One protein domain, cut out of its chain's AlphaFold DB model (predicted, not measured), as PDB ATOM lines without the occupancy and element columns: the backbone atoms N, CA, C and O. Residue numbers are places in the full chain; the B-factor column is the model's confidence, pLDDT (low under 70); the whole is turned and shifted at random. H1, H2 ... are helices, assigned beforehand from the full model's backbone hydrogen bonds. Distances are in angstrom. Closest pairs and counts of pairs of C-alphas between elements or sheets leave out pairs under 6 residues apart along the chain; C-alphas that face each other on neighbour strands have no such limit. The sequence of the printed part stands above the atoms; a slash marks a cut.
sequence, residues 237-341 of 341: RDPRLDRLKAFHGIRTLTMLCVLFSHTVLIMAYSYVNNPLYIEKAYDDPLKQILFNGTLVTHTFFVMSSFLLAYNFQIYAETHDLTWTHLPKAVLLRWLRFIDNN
ATOM      1  N   ARG A 237     232.340 100.378 211.713       59.91
ATOM      2  CA  ARG A 237     232.056 101.232 210.549       59.91
ATOM      3  C   ARG A 237     231.768 100.417 209.293       59.91
ATOM      4  O   ARG A 237     232.516  99.496 208.982       59.91
ATOM      5  N   ASP A 238     230.708 100.782 208.570       65.00
ATOM      6  CA  ASP A 238     230.365 100.162 207.290       65.00
ATOM      7  C   ASP A 238     231.553 100.186 206.316       65.00
ATOM      8  O   ASP A 238     232.209 101.227 206.180       65.00
ATOM      9  N   PRO A 239     231.790  99.114 205.538       73.69
ATOM     10  CA  PRO A 239     232.900  99.038 204.580       73.69
ATOM     11  C   PRO A 239     232.841 100.130 203.495       73.69
ATOM     12  O   PRO A 239     233.833 100.425 202.831       73.69
ATOM     13  N   ARG A 240     231.686 100.786 203.316       72.62
ATOM     14  CA  ARG A 240     231.518 101.943 202.422       72.62
ATOM     15  C   ARG A 240     232.256 103.190 202.930       72.62
ATOM     16  O   ARG A 240     232.756 103.960 202.113       72.62
ATOM     17  N   LEU A 241     232.363 103.371 204.248       72.75
ATOM     18  CA  LEU A 241     233.043 104.507 204.885       72.75
ATOM     19  C   LEU A 241     234.570 104.395 204.805       72.75
ATOM     20  O   LEU A 241     235.268 105.408 204.835       72.75
ATOM     21  N   ASP A 242     235.081 103.184 204.595       71.19
ATOM     22  CA  ASP A 242     236.494 102.917 204.335       71.19
ATOM     23  C   ASP A 242     236.977 103.495 202.995       71.19
ATOM     24  O   ASP A 242     238.164 103.784 202.841       71.19
ATOM     25  N   ARG A 243     236.071 103.756 202.041       77.19
ATOM     26  CA  ARG A 243     236.405 104.481 200.802       77.19
ATOM     27  C   ARG A 243     236.650 105.974 201.027       77.19
ATOM     28  O   ARG A 243     237.249 106.623 200.179       77.19
ATOM     29  N   LEU A 244     236.242 106.520 202.176       78.38
ATOM     30  CA  LEU A 244     236.422 107.928 202.534       78.38
ATOM     31  C   LEU A 244     237.707 108.176 203.345       78.38
ATOM     32  O   LEU A 244     237.854 109.237 203.948       78.38
ATOM     33  N   LYS A 245     238.677 107.247 203.350       77.75
ATOM     34  CA  LYS A 245     239.950 107.389 204.092       77.75
ATOM     35  C   LYS A 245     240.707 108.690 203.784       77.75
ATOM     36  O   LYS A 245     241.313 109.263 204.686       77.75
ATOM     37  N   ALA A 246     240.590 109.214 202.560       81.81
ATOM     38  CA  ALA A 246     241.168 110.502 202.161       81.81
ATOM     39  C   ALA A 246     240.688 111.691 203.022       81.81
ATOM     40  O   ALA A 246     241.452 112.625 203.258       81.81
ATOM     41  N   PHE A 247     239.464 111.639 203.568       82.25
ATOM     42  CA  PHE A 247     238.936 112.685 204.455       82.25
ATOM     43  C   PHE A 247     239.762 112.820 205.736       82.25
ATOM     44  O   PHE A 247     239.902 113.926 206.256       82.25
ATOM     45  N   HIS A 248     240.333 111.722 206.241       79.19
ATOM     46  CA  HIS A 248     241.219 111.774 207.401       79.19
ATOM     47  C   HIS A 248     242.519 112.518 207.074       79.19
ATOM     48  O   HIS A 248     242.941 113.354 207.865       79.19
ATOM     49  N   GLY A 249     243.088 112.305 205.882       83.81
ATOM     50  CA  GLY A 249     244.253 113.057 205.402       83.81
ATOM     51  C   GLY A 249     243.968 114.555 205.254       83.81
ATOM     52  O   GLY A 249     244.717 115.376 205.781       83.81
ATOM     53  N   ILE A 250     242.842 114.915 204.626       85.06
ATOM     54  CA  ILE A 250     242.414 116.319 204.483       85.06
ATOM     55  C   ILE A 250     242.205 116.967 205.856       85.06
ATOM     56  O   ILE A 250     242.621 118.103 206.080       85.06
ATOM     57  N   ARG A 251     241.603 116.246 206.807       83.31
ATOM     58  CA  ARG A 251     241.404 116.733 208.177       83.31
ATOM     59  C   ARG A 251     242.732 116.982 208.902       83.31
ATOM     60  O   ARG A 251     242.849 117.975 209.612       83.31
ATOM     61  N   THR A 252     243.727 116.116 208.730       84.75
ATOM     62  CA  THR A 252     245.058 116.324 209.319       84.75
ATOM     63  C   THR A 252     245.754 117.536 208.702       84.75
ATOM     64  O   THR A 252     246.263 118.382 209.434       84.75
ATOM     65  N   LEU A 253     245.718 117.666 207.372       85.56
ATOM     66  CA  LEU A 253     246.313 118.800 206.663       85.56
ATOM     67  C   LEU A 253     245.666 120.132 207.067       85.56
ATOM     68  O   LEU A 253     246.360 121.087 207.395       85.56
ATOM     69  N   THR A 254     244.334 120.185 207.095       84.62
ATOM     70  CA  THR A 254     243.593 121.389 207.507       84.62
ATOM     71  C   THR A 254     243.878 121.770 208.958       84.62
ATOM     72  O   THR A 254     244.010 122.955 209.248       84.62
ATOM     73  N   MET A 255     244.052 120.800 209.863       86.00
ATOM     74  CA  MET A 255     244.430 121.089 211.249       86.00
ATOM     75  C   MET A 255     245.843 121.672 211.356       86.00
ATOM     76  O   MET A 255     246.064 122.610 212.117       86.00
ATOM     77  N   LEU A 256     246.787 121.180 210.550       86.75
ATOM     78  CA  LEU A 256     248.130 121.754 210.463       86.75
ATOM     79  C   LEU A 256     248.094 123.197 209.937       86.75
ATOM     80  O   LEU A 256     248.756 124.066 210.502       86.75
ATOM     81  N   CYS A 257     247.272 123.481 208.921       83.56
ATOM     82  CA  CYS A 257     247.071 124.847 208.427       83.56
ATOM     83  C   CYS A 257     246.483 125.775 209.500       83.56
ATOM     84  O   CYS A 257     246.907 126.922 209.608       83.56
ATOM     85  N   VAL A 258     245.533 125.291 210.308       85.56
ATOM     86  CA  VAL A 258     244.946 126.058 211.422       85.56
ATOM     87  C   VAL A 258     245.989 126.360 212.496       85.56
ATOM     88  O   VAL A 258     246.090 127.504 212.931       85.56
ATOM     89  N   LEU A 259     246.796 125.370 212.888       88.31
ATOM     90  CA  LEU A 259     247.881 125.575 213.851       88.31
ATOM     91  C   LEU A 259     248.875 126.628 213.351       88.31
ATOM     92  O   LEU A 259     249.192 127.557 214.086       88.31
ATOM     93  N   PHE A 260     249.302 126.523 212.092       85.19
ATOM     94  CA  PHE A 260     250.190 127.506 211.473       85.19
ATOM     95  C   PHE A 260     249.549 128.902 211.382       85.19
ATOM     96  O   PHE A 260     250.194 129.902 211.673       85.19
ATOM     97  N   SER A 261     248.263 128.993 211.037       82.44
ATOM     98  CA  SER A 261     247.543 130.273 211.002       82.44
ATOM     99  C   SER A 261     247.487 130.926 212.389       82.44
ATOM    100  O   SER A 261     247.788 132.108 212.515       82.44
ATOM    101  N   HIS A 262     247.200 130.163 213.452       86.06
ATOM    102  CA  HIS A 262     247.171 130.695 214.817       86.06
ATOM    103  C   HIS A 262     248.544 131.130 215.331       86.06
ATOM    104  O   HIS A 262     248.627 132.155 216.004       86.06
ATOM    105  N   THR A 263     249.621 130.406 215.015       86.06
ATOM    106  CA  THR A 263     250.967 130.846 215.411       86.06
ATOM    107  C   THR A 263     251.352 132.139 214.703       86.06
ATOM    108  O   THR A 263     251.845 133.060 215.350       86.06
ATOM    109  N   VAL A 264     251.064 132.260 213.402       79.62
ATOM    110  CA  VAL A 264     251.309 133.502 212.654       79.62
ATOM    111  C   VAL A 264     250.421 134.641 213.155       79.62
ATOM    112  O   VAL A 264     250.899 135.764 213.277       79.62
ATOM    113  N   LEU A 265     249.165 134.362 213.510       80.56
ATOM    114  CA  LEU A 265     248.259 135.345 214.100       80.56
ATOM    115  C   LEU A 265     248.821 135.903 215.413       80.56
ATOM    116  O   LEU A 265     248.867 137.114 215.587       80.56
ATOM    117  N   ILE A 266     249.287 135.032 216.314       83.00
ATOM    118  CA  ILE A 266     249.909 135.448 217.580       83.00
ATOM    119  C   ILE A 266     251.155 136.296 217.307       83.00
ATOM    120  O   ILE A 266     251.317 137.342 217.928       83.00
ATOM    121  N   MET A 267     251.997 135.897 216.347       78.50
ATOM    122  CA  MET A 267     253.152 136.708 215.951       78.50
ATOM    123  C   MET A 267     252.729 138.087 215.426       78.50
ATOM    124  O   MET A 267     253.332 139.082 215.810       78.50
ATOM    125  N   ALA A 268     251.672 138.170 214.615       75.38
ATOM    126  CA  ALA A 268     251.169 139.430 214.066       75.38
ATOM    127  C   ALA A 268     250.567 140.376 215.125       75.38
ATOM    128  O   ALA A 268     250.634 141.589 214.947       75.38
ATOM    129  N   TYR A 269     250.003 139.840 216.215       74.06
ATOM    130  CA  TYR A 269     249.504 140.630 217.353       74.06
ATOM    131  C   TYR A 269     250.579 140.963 218.397       74.06
ATOM    132  O   TYR A 269     250.327 141.765 219.294       74.06
ATOM    133  N   SER A 270     251.754 140.342 218.315       80.56
ATOM    134  CA  SER A 270     252.876 140.625 219.212       80.56
ATOM    135  C   SER A 270     253.715 141.826 218.745       80.56
ATOM    136  O   SER A 270     253.524 142.357 217.651       80.56
ATOM    137  N   TYR A 271     254.662 142.259 219.579       83.38
ATOM    138  CA  TYR A 271     255.608 143.333 219.267       83.38
ATOM    139  C   TYR A 271     256.540 142.925 218.109       83.38
ATOM    140  O   TYR A 271     257.525 142.218 218.314       83.38
ATOM    141  N   VAL A 272     256.231 143.359 216.882       84.00
ATOM    142  CA  VAL A 272     256.987 142.996 215.668       84.00
ATOM    143  C   VAL A 272     257.992 144.073 215.256       84.00
ATOM    144  O   VAL A 272     257.646 145.234 215.086       84.00
ATOM    145  N   ASN A 273     259.242 143.700 214.978       82.69
ATOM    146  CA  ASN A 273     260.258 144.672 214.537       82.69
ATOM    147  C   ASN A 273     259.980 145.261 213.142       82.69
ATOM    148  O   ASN A 273     260.409 146.371 212.841       82.69
ATOM    149  N   ASN A 274     259.285 144.514 212.278       85.75
ATOM    150  CA  ASN A 274     258.977 144.933 210.913       85.75
ATOM    151  C   ASN A 274     257.470 144.801 210.627       85.75
ATOM    152  O   ASN A 274     257.051 143.803 210.032       85.75
ATOM    153  N   PRO A 275     256.654 145.788 211.043       82.44
ATOM    154  CA  PRO A 275     255.219 145.795 210.762       82.44
ATOM    155  C   PRO A 275     254.926 145.754 209.256       82.44
ATOM    156  O   PRO A 275     254.077 144.976 208.832       82.44
ATOM    157  N   LEU A 276     255.711 146.459 208.431       82.88
ATOM    158  CA  LEU A 276     255.539 146.500 206.974       82.88
ATOM    159  C   LEU A 276     255.585 145.114 206.314       82.88
ATOM    160  O   LEU A 276     254.886 144.873 205.333       82.88
ATOM    161  N   TYR A 277     256.395 144.187 206.834       83.88
ATOM    162  CA  TYR A 277     256.424 142.813 206.324       83.88
ATOM    163  C   TYR A 277     255.078 142.103 206.521       83.88
ATOM    164  O   TYR A 277     254.632 141.376 205.636       83.88
ATOM    165  N   ILE A 278     254.427 142.330 207.664       80.88
ATOM    166  CA  ILE A 278     253.111 141.766 207.980       80.88
ATOM    167  C   ILE A 278     252.029 142.428 207.123       80.88
ATOM    168  O   ILE A 278     251.190 141.720 206.573       80.88
ATOM    169  N   GLU A 279     252.086 143.749 206.934       78.31
ATOM    170  CA  GLU A 279     251.146 144.470 206.063       78.31
ATOM    171  C   GLU A 279     251.233 143.964 204.612       78.31
ATOM    172  O   GLU A 279     250.226 143.557 204.030       78.31
ATOM    173  N   LYS A 280     252.452 143.863 204.058       79.94
ATOM    174  CA  LYS A 280     252.704 143.333 202.703       79.94
ATOM    175  C   LYS A 280     252.400 141.841 202.569       79.94
ATOM    176  O   LYS A 280     252.145 141.350 201.470       79.94
ATOM    177  N   ALA A 281     252.404 141.079 203.665       78.81
ATOM    178  CA  ALA A 281     252.044 139.664 203.623       78.81
ATOM    179  C   ALA A 281     250.588 139.456 203.168       78.81
ATOM    180  O   ALA A 281     250.280 138.404 202.608       78.81
ATOM    181  N   TYR A 282     249.718 140.458 203.337       74.56
ATOM    182  CA  TYR A 282     248.353 140.441 202.814       74.56
ATOM    183  C   TYR A 282     248.259 140.639 201.298       74.56
ATOM    184  O   TYR A 282     247.156 140.528 200.768       74.56
ATOM    185  N   ASP A 283     249.350 140.906 200.580       77.75
ATOM    186  CA  ASP A 283     249.334 141.040 199.115       77.75
ATOM    187  C   ASP A 283     249.592 139.713 198.398       77.75
ATOM    188  O   ASP A 283     249.171 139.527 197.256       77.75
ATOM    189  N   ASP A 284     250.213 138.750 199.081       78.31
ATOM    190  CA  ASP A 284     250.467 137.423 198.529       78.31
ATOM    191  C   ASP A 284     249.183 136.568 198.552       78.31
ATOM    192  O   ASP A 284     248.620 136.326 199.629       78.31
ATOM    193  N   PRO A 285     248.716 136.049 197.401       79.56
ATOM    194  CA  PRO A 285     247.469 135.292 197.314       79.56
ATOM    195  C   PRO A 285     247.461 134.016 198.169       79.56
ATOM    196  O   PRO A 285     246.416 133.650 198.709       79.56
ATOM    197  N   LEU A 286     248.603 133.340 198.340       78.69
ATOM    198  CA  LEU A 286     248.677 132.138 199.177       78.69
ATOM    199  C   LEU A 286     248.530 132.489 200.661       78.69
ATOM    200  O   LEU A 286     247.855 131.780 201.410       78.69
ATOM    201  N   LYS A 287     249.117 133.614 201.079       77.44
ATOM    202  CA  LYS A 287     249.019 134.111 202.458       77.44
ATOM    203  C   LYS A 287     247.626 134.666 202.757       77.44
ATOM    204  O   LYS A 287     247.103 134.414 203.838       77.44
ATOM    205  N   GLN A 288     246.972 135.311 201.789       76.50
ATOM    206  CA  GLN A 288     245.580 135.761 201.916       76.50
ATOM    207  C   GLN A 288     244.617 134.608 202.228       76.50
ATOM    208  O   GLN A 288     243.735 134.760 203.074       76.50
ATOM    209  N   ILE A 289     244.787 133.449 201.581       76.38
ATOM    210  CA  ILE A 289     243.972 132.253 201.855       76.38
ATOM    211  C   ILE A 289     244.158 131.792 203.305       76.38
ATOM    212  O   ILE A 289     243.184 131.440 203.967       76.38
ATOM    213  N   LEU A 290     245.395 131.819 203.804       73.56
ATOM    214  CA  LEU A 290     245.731 131.386 205.157       73.56
ATOM    215  C   LEU A 290     245.248 132.365 206.242       73.56
ATOM    216  O   LEU A 290     244.780 131.926 207.296       73.56
ATOM    217  N   PHE A 291     245.356 133.673 205.995       72.94
ATOM    218  CA  PHE A 291     244.873 134.714 206.908       72.94
ATOM    219  C   PHE A 291     243.348 134.813 206.933       72.94
ATOM    220  O   PHE A 291     242.768 135.250 207.927       72.94
ATOM    221  N   ASN A 292     242.669 134.350 205.881       73.50
ATOM    222  CA  ASN A 292     241.220 134.235 205.873       73.50
ATOM    223  C   ASN A 292     240.763 132.990 206.653       73.50
ATOM    224  O   ASN A 292     240.348 131.976 206.085       73.50
ATOM    225  N   GLY A 293     240.815 133.079 207.985       72.12
ATOM    226  CA  GLY A 293     240.407 131.996 208.883       72.12
ATOM    227  C   GLY A 293     238.965 131.519 208.655       72.12
ATOM    228  O   GLY A 293     238.662 130.337 208.835       72.12
ATOM    229  N   THR A 294     238.076 132.393 208.176       78.94
ATOM    230  CA  THR A 294     236.695 132.033 207.813       78.94
ATOM    231  C   THR A 294     236.653 131.032 206.660       78.94
ATOM    232  O   THR A 294     235.878 130.078 206.691       78.94
ATOM    233  N   LEU A 295     237.514 131.193 205.654       76.94
ATOM    234  CA  LEU A 295     237.587 130.259 204.532       76.94
ATOM    235  C   LEU A 295     238.062 128.875 204.993       76.94
ATOM    236  O   LEU A 295     237.461 127.862 204.635       76.94
ATOM    237  N   VAL A 296     239.100 128.832 205.833       76.56
ATOM    238  CA  VAL A 296     239.641 127.576 206.378       76.56
ATOM    239  C   VAL A 296     238.599 126.872 207.250       76.56
ATOM    240  O   VAL A 296     238.341 125.683 207.063       76.56
ATOM    241  N   THR A 297     237.928 127.592 208.150       81.00
ATOM    242  CA  THR A 297     236.864 127.024 209.001       81.00
ATOM    243  C   THR A 297     235.661 126.534 208.194       81.00
ATOM    244  O   THR A 297     235.091 125.489 208.519       81.00
ATOM    245  N   HIS A 298     235.317 127.197 207.087       84.94
ATOM    246  CA  HIS A 298     234.247 126.748 206.198       84.94
ATOM    247  C   HIS A 298     234.516 125.354 205.612       84.94
ATOM    248  O   HIS A 298     233.598 124.535 205.534       84.94
ATOM    249  N   THR A 299     235.775 125.023 205.294       83.06
ATOM    250  CA  THR A 299     236.121 123.667 204.824       83.06
ATOM    251  C   THR A 299     235.781 122.594 205.865       83.06
ATOM    252  O   THR A 299     235.230 121.551 205.510       83.06
ATOM    253  N   PHE A 300     235.984 122.860 207.160       81.56
ATOM    254  CA  PHE A 300     235.606 121.934 208.234       81.56
ATOM    255  C   PHE A 300     234.092 121.750 208.352       81.56
ATOM    256  O   PHE A 300     233.629 120.622 208.572       81.56
ATOM    257  N   PHE A 301     233.320 122.828 208.198       84.94
ATOM    258  CA  PHE A 301     231.861 122.753 208.218       84.94
ATOM    259  C   PHE A 301     231.331 121.942 207.040       84.94
ATOM    260  O   PHE A 301     230.540 121.027 207.255       84.94
ATOM    261  N   VAL A 302     231.824 122.185 205.824       88.75
ATOM    262  CA  VAL A 302     231.425 121.426 204.628       88.75
ATOM    263  C   VAL A 302     231.739 119.938 204.791       88.75
ATOM    264  O   VAL A 302     230.865 119.096 204.581       88.75
ATOM    265  N   MET A 303     232.948 119.599 205.248       84.62
ATOM    266  CA  MET A 303     233.356 118.206 205.462       84.62
ATOM    267  C   MET A 303     232.514 117.517 206.545       84.62
ATOM    268  O   MET A 303     232.118 116.360 206.392       84.62
ATOM    269  N   SER A 304     232.198 118.230 207.629       84.50
ATOM    270  CA  SER A 304     231.349 117.717 208.709       84.50
ATOM    271  C   SER A 304     229.901 117.512 208.259       84.50
ATOM    272  O   SER A 304     229.301 116.489 208.592       84.50
ATOM    273  N   SER A 305     229.350 118.455 207.492       87.19
ATOM    274  CA  SER A 305     227.993 118.390 206.941       87.19
ATOM    275  C   SER A 305     227.846 117.248 205.941       87.19
ATOM    276  O   SER A 305     226.878 116.494 206.015       87.19
ATOM    277  N   PHE A 306     228.835 117.056 205.065       88.00
ATOM    278  CA  PHE A 306     228.858 115.936 204.128       88.00
ATOM    279  C   PHE A 306     228.866 114.585 204.851       88.00
ATOM    280  O   PHE A 306     228.044 113.720 204.553       88.00
ATOM    281  N   LEU A 307     229.748 114.406 205.844       83.81
ATOM    282  CA  LEU A 307     229.798 113.162 206.616       83.81
ATOM    283  C   LEU A 307     228.492 112.912 207.377       83.81
ATOM    284  O   LEU A 307     228.048 111.770 207.453       83.81
ATOM    285  N   LEU A 308     227.867 113.950 207.934       83.75
ATOM    286  CA  LEU A 308     226.575 113.816 208.604       83.75
ATOM    287  C   LEU A 308     225.483 113.358 207.628       83.75
ATOM    288  O   LEU A 308     224.803 112.377 207.912       83.75
ATOM    289  N   ALA A 309     225.359 114.020 206.475       86.69
ATOM    290  CA  ALA A 309     224.385 113.663 205.446       86.69
ATOM    291  C   ALA A 309     224.598 112.230 204.930       86.69
ATOM    292  O   ALA A 309     223.642 111.472 204.801       86.69
ATOM    293  N   TYR A 310     225.854 111.830 204.716       86.25
ATOM    294  CA  TYR A 310     226.197 110.485 204.258       86.25
ATOM    295  C   TYR A 310     225.842 109.398 205.285       86.25
ATOM    296  O   TYR A 310     225.233 108.391 204.933       86.25
ATOM    297  N   ASN A 311     226.164 109.604 206.570       82.12
ATOM    298  CA  ASN A 311     225.773 108.654 207.621       82.12
ATOM    299  C   ASN A 311     224.248 108.603 207.801       82.12
ATOM    300  O   ASN A 311     223.703 107.542 208.086       82.12
ATOM    301  N   PHE A 312     223.554 109.729 207.617       83.81
ATOM    302  CA  PHE A 312     222.095 109.776 207.683       83.81
ATOM    303  C   PHE A 312     221.440 108.994 206.536       83.81
ATOM    304  O   PHE A 312     220.469 108.285 206.769       83.81
ATOM    305  N   GLN A 313     222.001 109.058 205.324       85.56
ATOM    306  CA  GLN A 313     221.545 108.250 204.187       85.56
ATOM    307  C   GLN A 313     221.731 106.749 204.431       85.56
ATOM    308  O   GLN A 313     220.811 105.987 204.166       85.56
ATOM    309  N   ILE A 314     222.870 106.326 204.988       83.25
ATOM    310  CA  ILE A 314     223.083 104.917 205.361       83.25
ATOM    311  C   ILE A 314     222.070 104.477 206.428       83.25
ATOM    312  O   ILE A 314     221.494 103.398 206.338       83.25
ATOM    313  N   TYR A 315     221.806 105.323 207.427       82.31
ATOM    314  CA  TYR A 315     220.809 105.026 208.456       82.31
ATOM    315  C   TYR A 315     219.391 104.880 207.870       82.31
ATOM    316  O   TYR A 315     218.656 103.974 208.259       82.31
ATOM    317  N   ALA A 316     219.040 105.713 206.887       86.12
ATOM    318  CA  ALA A 316     217.762 105.666 206.178       86.12
ATOM    319  C   ALA A 316     217.536 104.377 205.371       86.12
ATOM    320  O   ALA A 316     216.393 104.018 205.118       86.12
ATOM    321  N   GLU A 317     218.601 103.668 204.968       85.25
ATOM    322  CA  GLU A 317     218.481 102.377 204.267       85.25
ATOM    323  C   GLU A 317     217.887 101.282 205.177       85.25
ATOM    324  O   GLU A 317     217.369 100.285 204.683       85.25
ATOM    325  N   THR A 318     217.949 101.456 206.504       83.12
ATOM    326  CA  THR A 318     217.529 100.442 207.493       83.12
ATOM    327  C   THR A 318     216.383 100.887 208.402       83.12
ATOM    328  O   THR A 318     215.795 100.045 209.077       83.12
ATOM    329  N   HIS A 319     216.063 102.183 208.444       82.81
ATOM    330  CA  HIS A 319     215.068 102.761 209.350       82.81
ATOM    331  C   HIS A 319     214.217 103.821 208.643       82.81
ATOM    332  O   HIS A 319     214.742 104.639 207.886       82.81
ATOM    333  N   ASP A 320     212.927 103.881 208.977       83.19
ATOM    334  CA  ASP A 320     212.038 104.937 208.494       83.19
ATOM    335  C   ASP A 320     212.423 106.305 209.072       83.19
ATOM    336  O   ASP A 320     212.604 106.494 210.281       83.19
ATOM    337  N   LEU A 321     212.540 107.295 208.191       79.69
ATOM    338  CA  LEU A 321     212.982 108.630 208.563       79.69
ATOM    339  C   LEU A 321     211.829 109.470 209.119       79.69
ATOM    340  O   LEU A 321     210.948 109.914 208.387       79.69
ATOM    341  N   THR A 322     211.895 109.780 210.413       81.69
ATOM    342  CA  THR A 322     211.027 110.780 211.063       81.69
ATOM    343  C   THR A 322     211.826 112.041 211.437       81.69
ATOM    344  O   THR A 322     213.004 111.966 211.795       81.69
ATOM    345  N   TRP A 323     211.200 113.223 211.432       78.88
ATOM    346  CA  TRP A 323     211.841 114.497 211.819       78.88
ATOM    347  C   TRP A 323     212.421 114.507 213.244       78.88
ATOM    348  O   TRP A 323     213.315 115.291 213.549       78.88
ATOM    349  N   THR A 324     211.981 113.590 214.106       79.50
ATOM    350  CA  THR A 324     212.513 113.365 215.458       79.50
ATOM    351  C   THR A 324     213.912 112.743 215.479       79.50
ATOM    352  O   THR A 324     214.584 112.805 216.507       79.50
ATOM    353  N   HIS A 325     214.381 112.146 214.376       78.81
ATOM    354  CA  HIS A 325     215.708 111.521 214.310       78.81
ATOM    355  C   HIS A 325     216.835 112.543 214.158       78.81
ATOM    356  O   HIS A 325     217.927 112.298 214.654       78.81
ATOM    357  N   LEU A 326     216.580 113.706 213.556       79.44
ATOM    358  CA  LEU A 326     217.556 114.797 213.449       79.44
ATOM    359  C   LEU A 326     217.998 115.350 214.817       79.44
ATOM    360  O   LEU A 326     219.196 115.301 215.107       79.44
ATOM    361  N   PRO A 327     217.090 115.818 215.699       81.31
ATOM    362  CA  PRO A 327     217.485 116.292 217.024       81.31
ATOM    363  C   PRO A 327     218.073 115.161 217.876       81.31
ATOM    364  O   PRO A 327     219.044 115.394 218.591       81.31
ATOM    365  N   LYS A 328     217.579 113.920 217.743       80.94
ATOM    366  CA  LYS A 328     218.183 112.746 218.397       80.94
ATOM    367  C   LYS A 328     219.603 112.463 217.900       80.94
ATOM    368  O   LYS A 328     220.457 112.149 218.715       80.94
ATOM    369  N   ALA A 329     219.883 112.598 216.606       74.88
ATOM    370  CA  ALA A 329     221.216 112.398 216.037       74.88
ATOM    371  C   ALA A 329     222.197 113.488 216.486       74.88
ATOM    372  O   ALA A 329     223.351 113.189 216.794       74.88
ATOM    373  N   VAL A 330     221.741 114.742 216.577       80.75
ATOM    374  CA  VAL A 330     222.532 115.832 217.163       80.75
ATOM    375  C   VAL A 330     222.820 115.531 218.632       80.75
ATOM    376  O   VAL A 330     223.978 115.551 219.037       80.75
ATOM    377  N   LEU A 331     221.800 115.169 219.412       81.44
ATOM    378  CA  LEU A 331     221.941 114.853 220.831       81.44
ATOM    379  C   LEU A 331     222.849 113.635 221.064       81.44
ATOM    380  O   LEU A 331     223.755 113.717 221.879       81.44
ATOM    381  N   LEU A 332     222.713 112.560 220.282       75.88
ATOM    382  CA  LEU A 332     223.611 111.399 220.305       75.88
ATOM    383  C   LEU A 332     225.045 111.757 219.908       75.88
ATOM    384  O   LEU A 332     225.985 111.173 220.434       75.88
ATOM    385  N   ARG A 333     225.252 112.722 219.005       75.06
ATOM    386  CA  ARG A 333     226.597 113.203 218.659       75.06
ATOM    387  C   ARG A 333     227.257 113.927 219.832       75.06
ATOM    388  O   ARG A 333     228.456 113.749 220.032       75.06
ATOM    389  N   TRP A 334     226.491 114.705 220.596       71.38
ATOM    390  CA  TRP A 334     226.958 115.335 221.834       71.38
ATOM    391  C   TRP A 334     227.148 114.308 222.957       71.38
ATOM    392  O   TRP A 334     228.186 114.309 223.608       71.38
ATOM    393  N   LEU A 335     226.211 113.373 223.128       69.62
ATOM    394  CA  LEU A 335     226.304 112.306 224.126       69.62
ATOM    395  C   LEU A 335     227.430 111.319 223.832       69.62
ATOM    396  O   LEU A 335     228.037 110.827 224.765       69.62
ATOM    397  N   ARG A 336     227.811 111.085 222.572       64.19
ATOM    398  CA  ARG A 336     228.983 110.258 222.232       64.19
ATOM    399  C   ARG A 336     230.285 110.799 222.830       64.19
ATOM    400  O   ARG A 336     231.215 110.028 223.024       64.19
ATOM    401  N   PHE A 337     230.372 112.099 223.117       51.66
ATOM    402  CA  PHE A 337     231.508 112.657 223.857       51.66
ATOM    403  C   PHE A 337     231.493 112.293 225.349       51.66
ATOM    404  O   PHE A 337     232.542 112.341 225.981       51.66
ATOM    405  N   ILE A 338     230.337 111.909 225.891       49.59
ATOM    406  CA  ILE A 338     230.110 111.565 227.301       49.59
ATOM    407  C   ILE A 338     230.075 110.035 227.499       49.59
ATOM    408  O   ILE A 338     230.660 109.531 228.452       49.59
ATOM    409  N   ASP A 339     229.470 109.291 226.566       42.06
ATOM    410  CA  ASP A 339     229.209 107.844 226.648       42.06
ATOM    411  C   ASP A 339     230.361 106.955 226.160       42.06
ATOM    412  O   ASP A 339     230.299 105.735 226.292       42.06
ATOM    413  N   ASN A 340     231.439 107.516 225.606       44.56
ATOM    414  CA  ASN A 340     232.609 106.723 225.200       44.56
ATOM    415  C   ASN A 340     233.558 106.439 226.378       44.56
ATOM    416  O   ASN A 340     234.783 106.467 226.222       44.56
ATOM    417  N   ASN A 341     232.984 106.204 227.559       37.19
ATOM    418  CA  ASN A 341     233.705 105.924 228.788       37.19
ATOM    419  C   ASN A 341     233.647 104.444 229.159       37.19
ATOM    420  O   ASN A 341     232.549 103.959 229.499       37.19
TER     421      ASN A 341
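This is residues 237 to 341 of the 341 residues of an uncharacterized protein of Bombyx mori (UniProt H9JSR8). Two long helices, H2 and H5, run opposite ways and lie side by side over only part of their lengths; the short helices H3 and H4 make the turn between them at one end of a rod. After a short link from the other end of H5, H6 folds back to one side of H5, where residues 331 to 341, of which 331 to 339 belong to H6, stick out; the little H1, just before H2, lies near H5. The 105 printed residues hold six named helices, H1 to H6 in that order, and no named strand, and the class is all helix. The whole is only just extended, close to loose, with a radius of gyration of the C-alphas of 19.7 A and spans of 62 by 28 by 27 A.

Start with H1, residues 241 to 244, and go on to H2, residues 246 to 269; these two meet only through their link. Next comes H3, residues 275 to 281, close to H2 but not clearly touching, with the closest C-alphas, Ala 268 and Ile 278, 6.8 A apart. H4, residues 285 to 291, touches residues 257 to 265 of H2 about perpendicular, at 81 degrees, and the closest C-alphas, Ser 261 and Leu 290, are 6.2 A apart. Follow on to H5, residues 293 to 316, which only just touches H4, only at the corner, with 3 pairs of C-alphas within 8 A, the closest being Ile 289 and Leu 295 at 7.2 A. With residues 293 to 303 alone, H5 touches H2 at a shallow tilt of 26 degrees, opposite ways, and the closest C-alphas, Thr 254 and Val 296, are 7.4 A apart. H1 and H5 are near each other, with 5 pairs of C-alphas within 10 A. Last is H6, residues 325 to 339, and H5 and H6 are near each other, also with 5 such pairs; H2 and H6 are apart. In H2, H3 and H4 every O i to N i+4 pair is within hydrogen-bond range, against 19 of 20 in H5 and 9 of 11 in H6; H1 is too short for such a pair.

Find C-alpha 246 at (241.168, 110.502, 202.161); from there H2 runs 34.8 A to C-alpha 269 at (249.504, 140.630, 217.353). H3 and H4 have 7 residues each. H5 also measures 34.8 A, and H6 18.7 A, ending at C-alpha 339 at (229.209, 107.844, 226.648).

The C-alphas farthest apart, Asn 273 and Asp 320, are 62.8 A apart. The printed part has no cut and no long link. Look for pLDDT under 70 at residues 237 to 238 and 335 to 341; the mean of the printed part is 78.6.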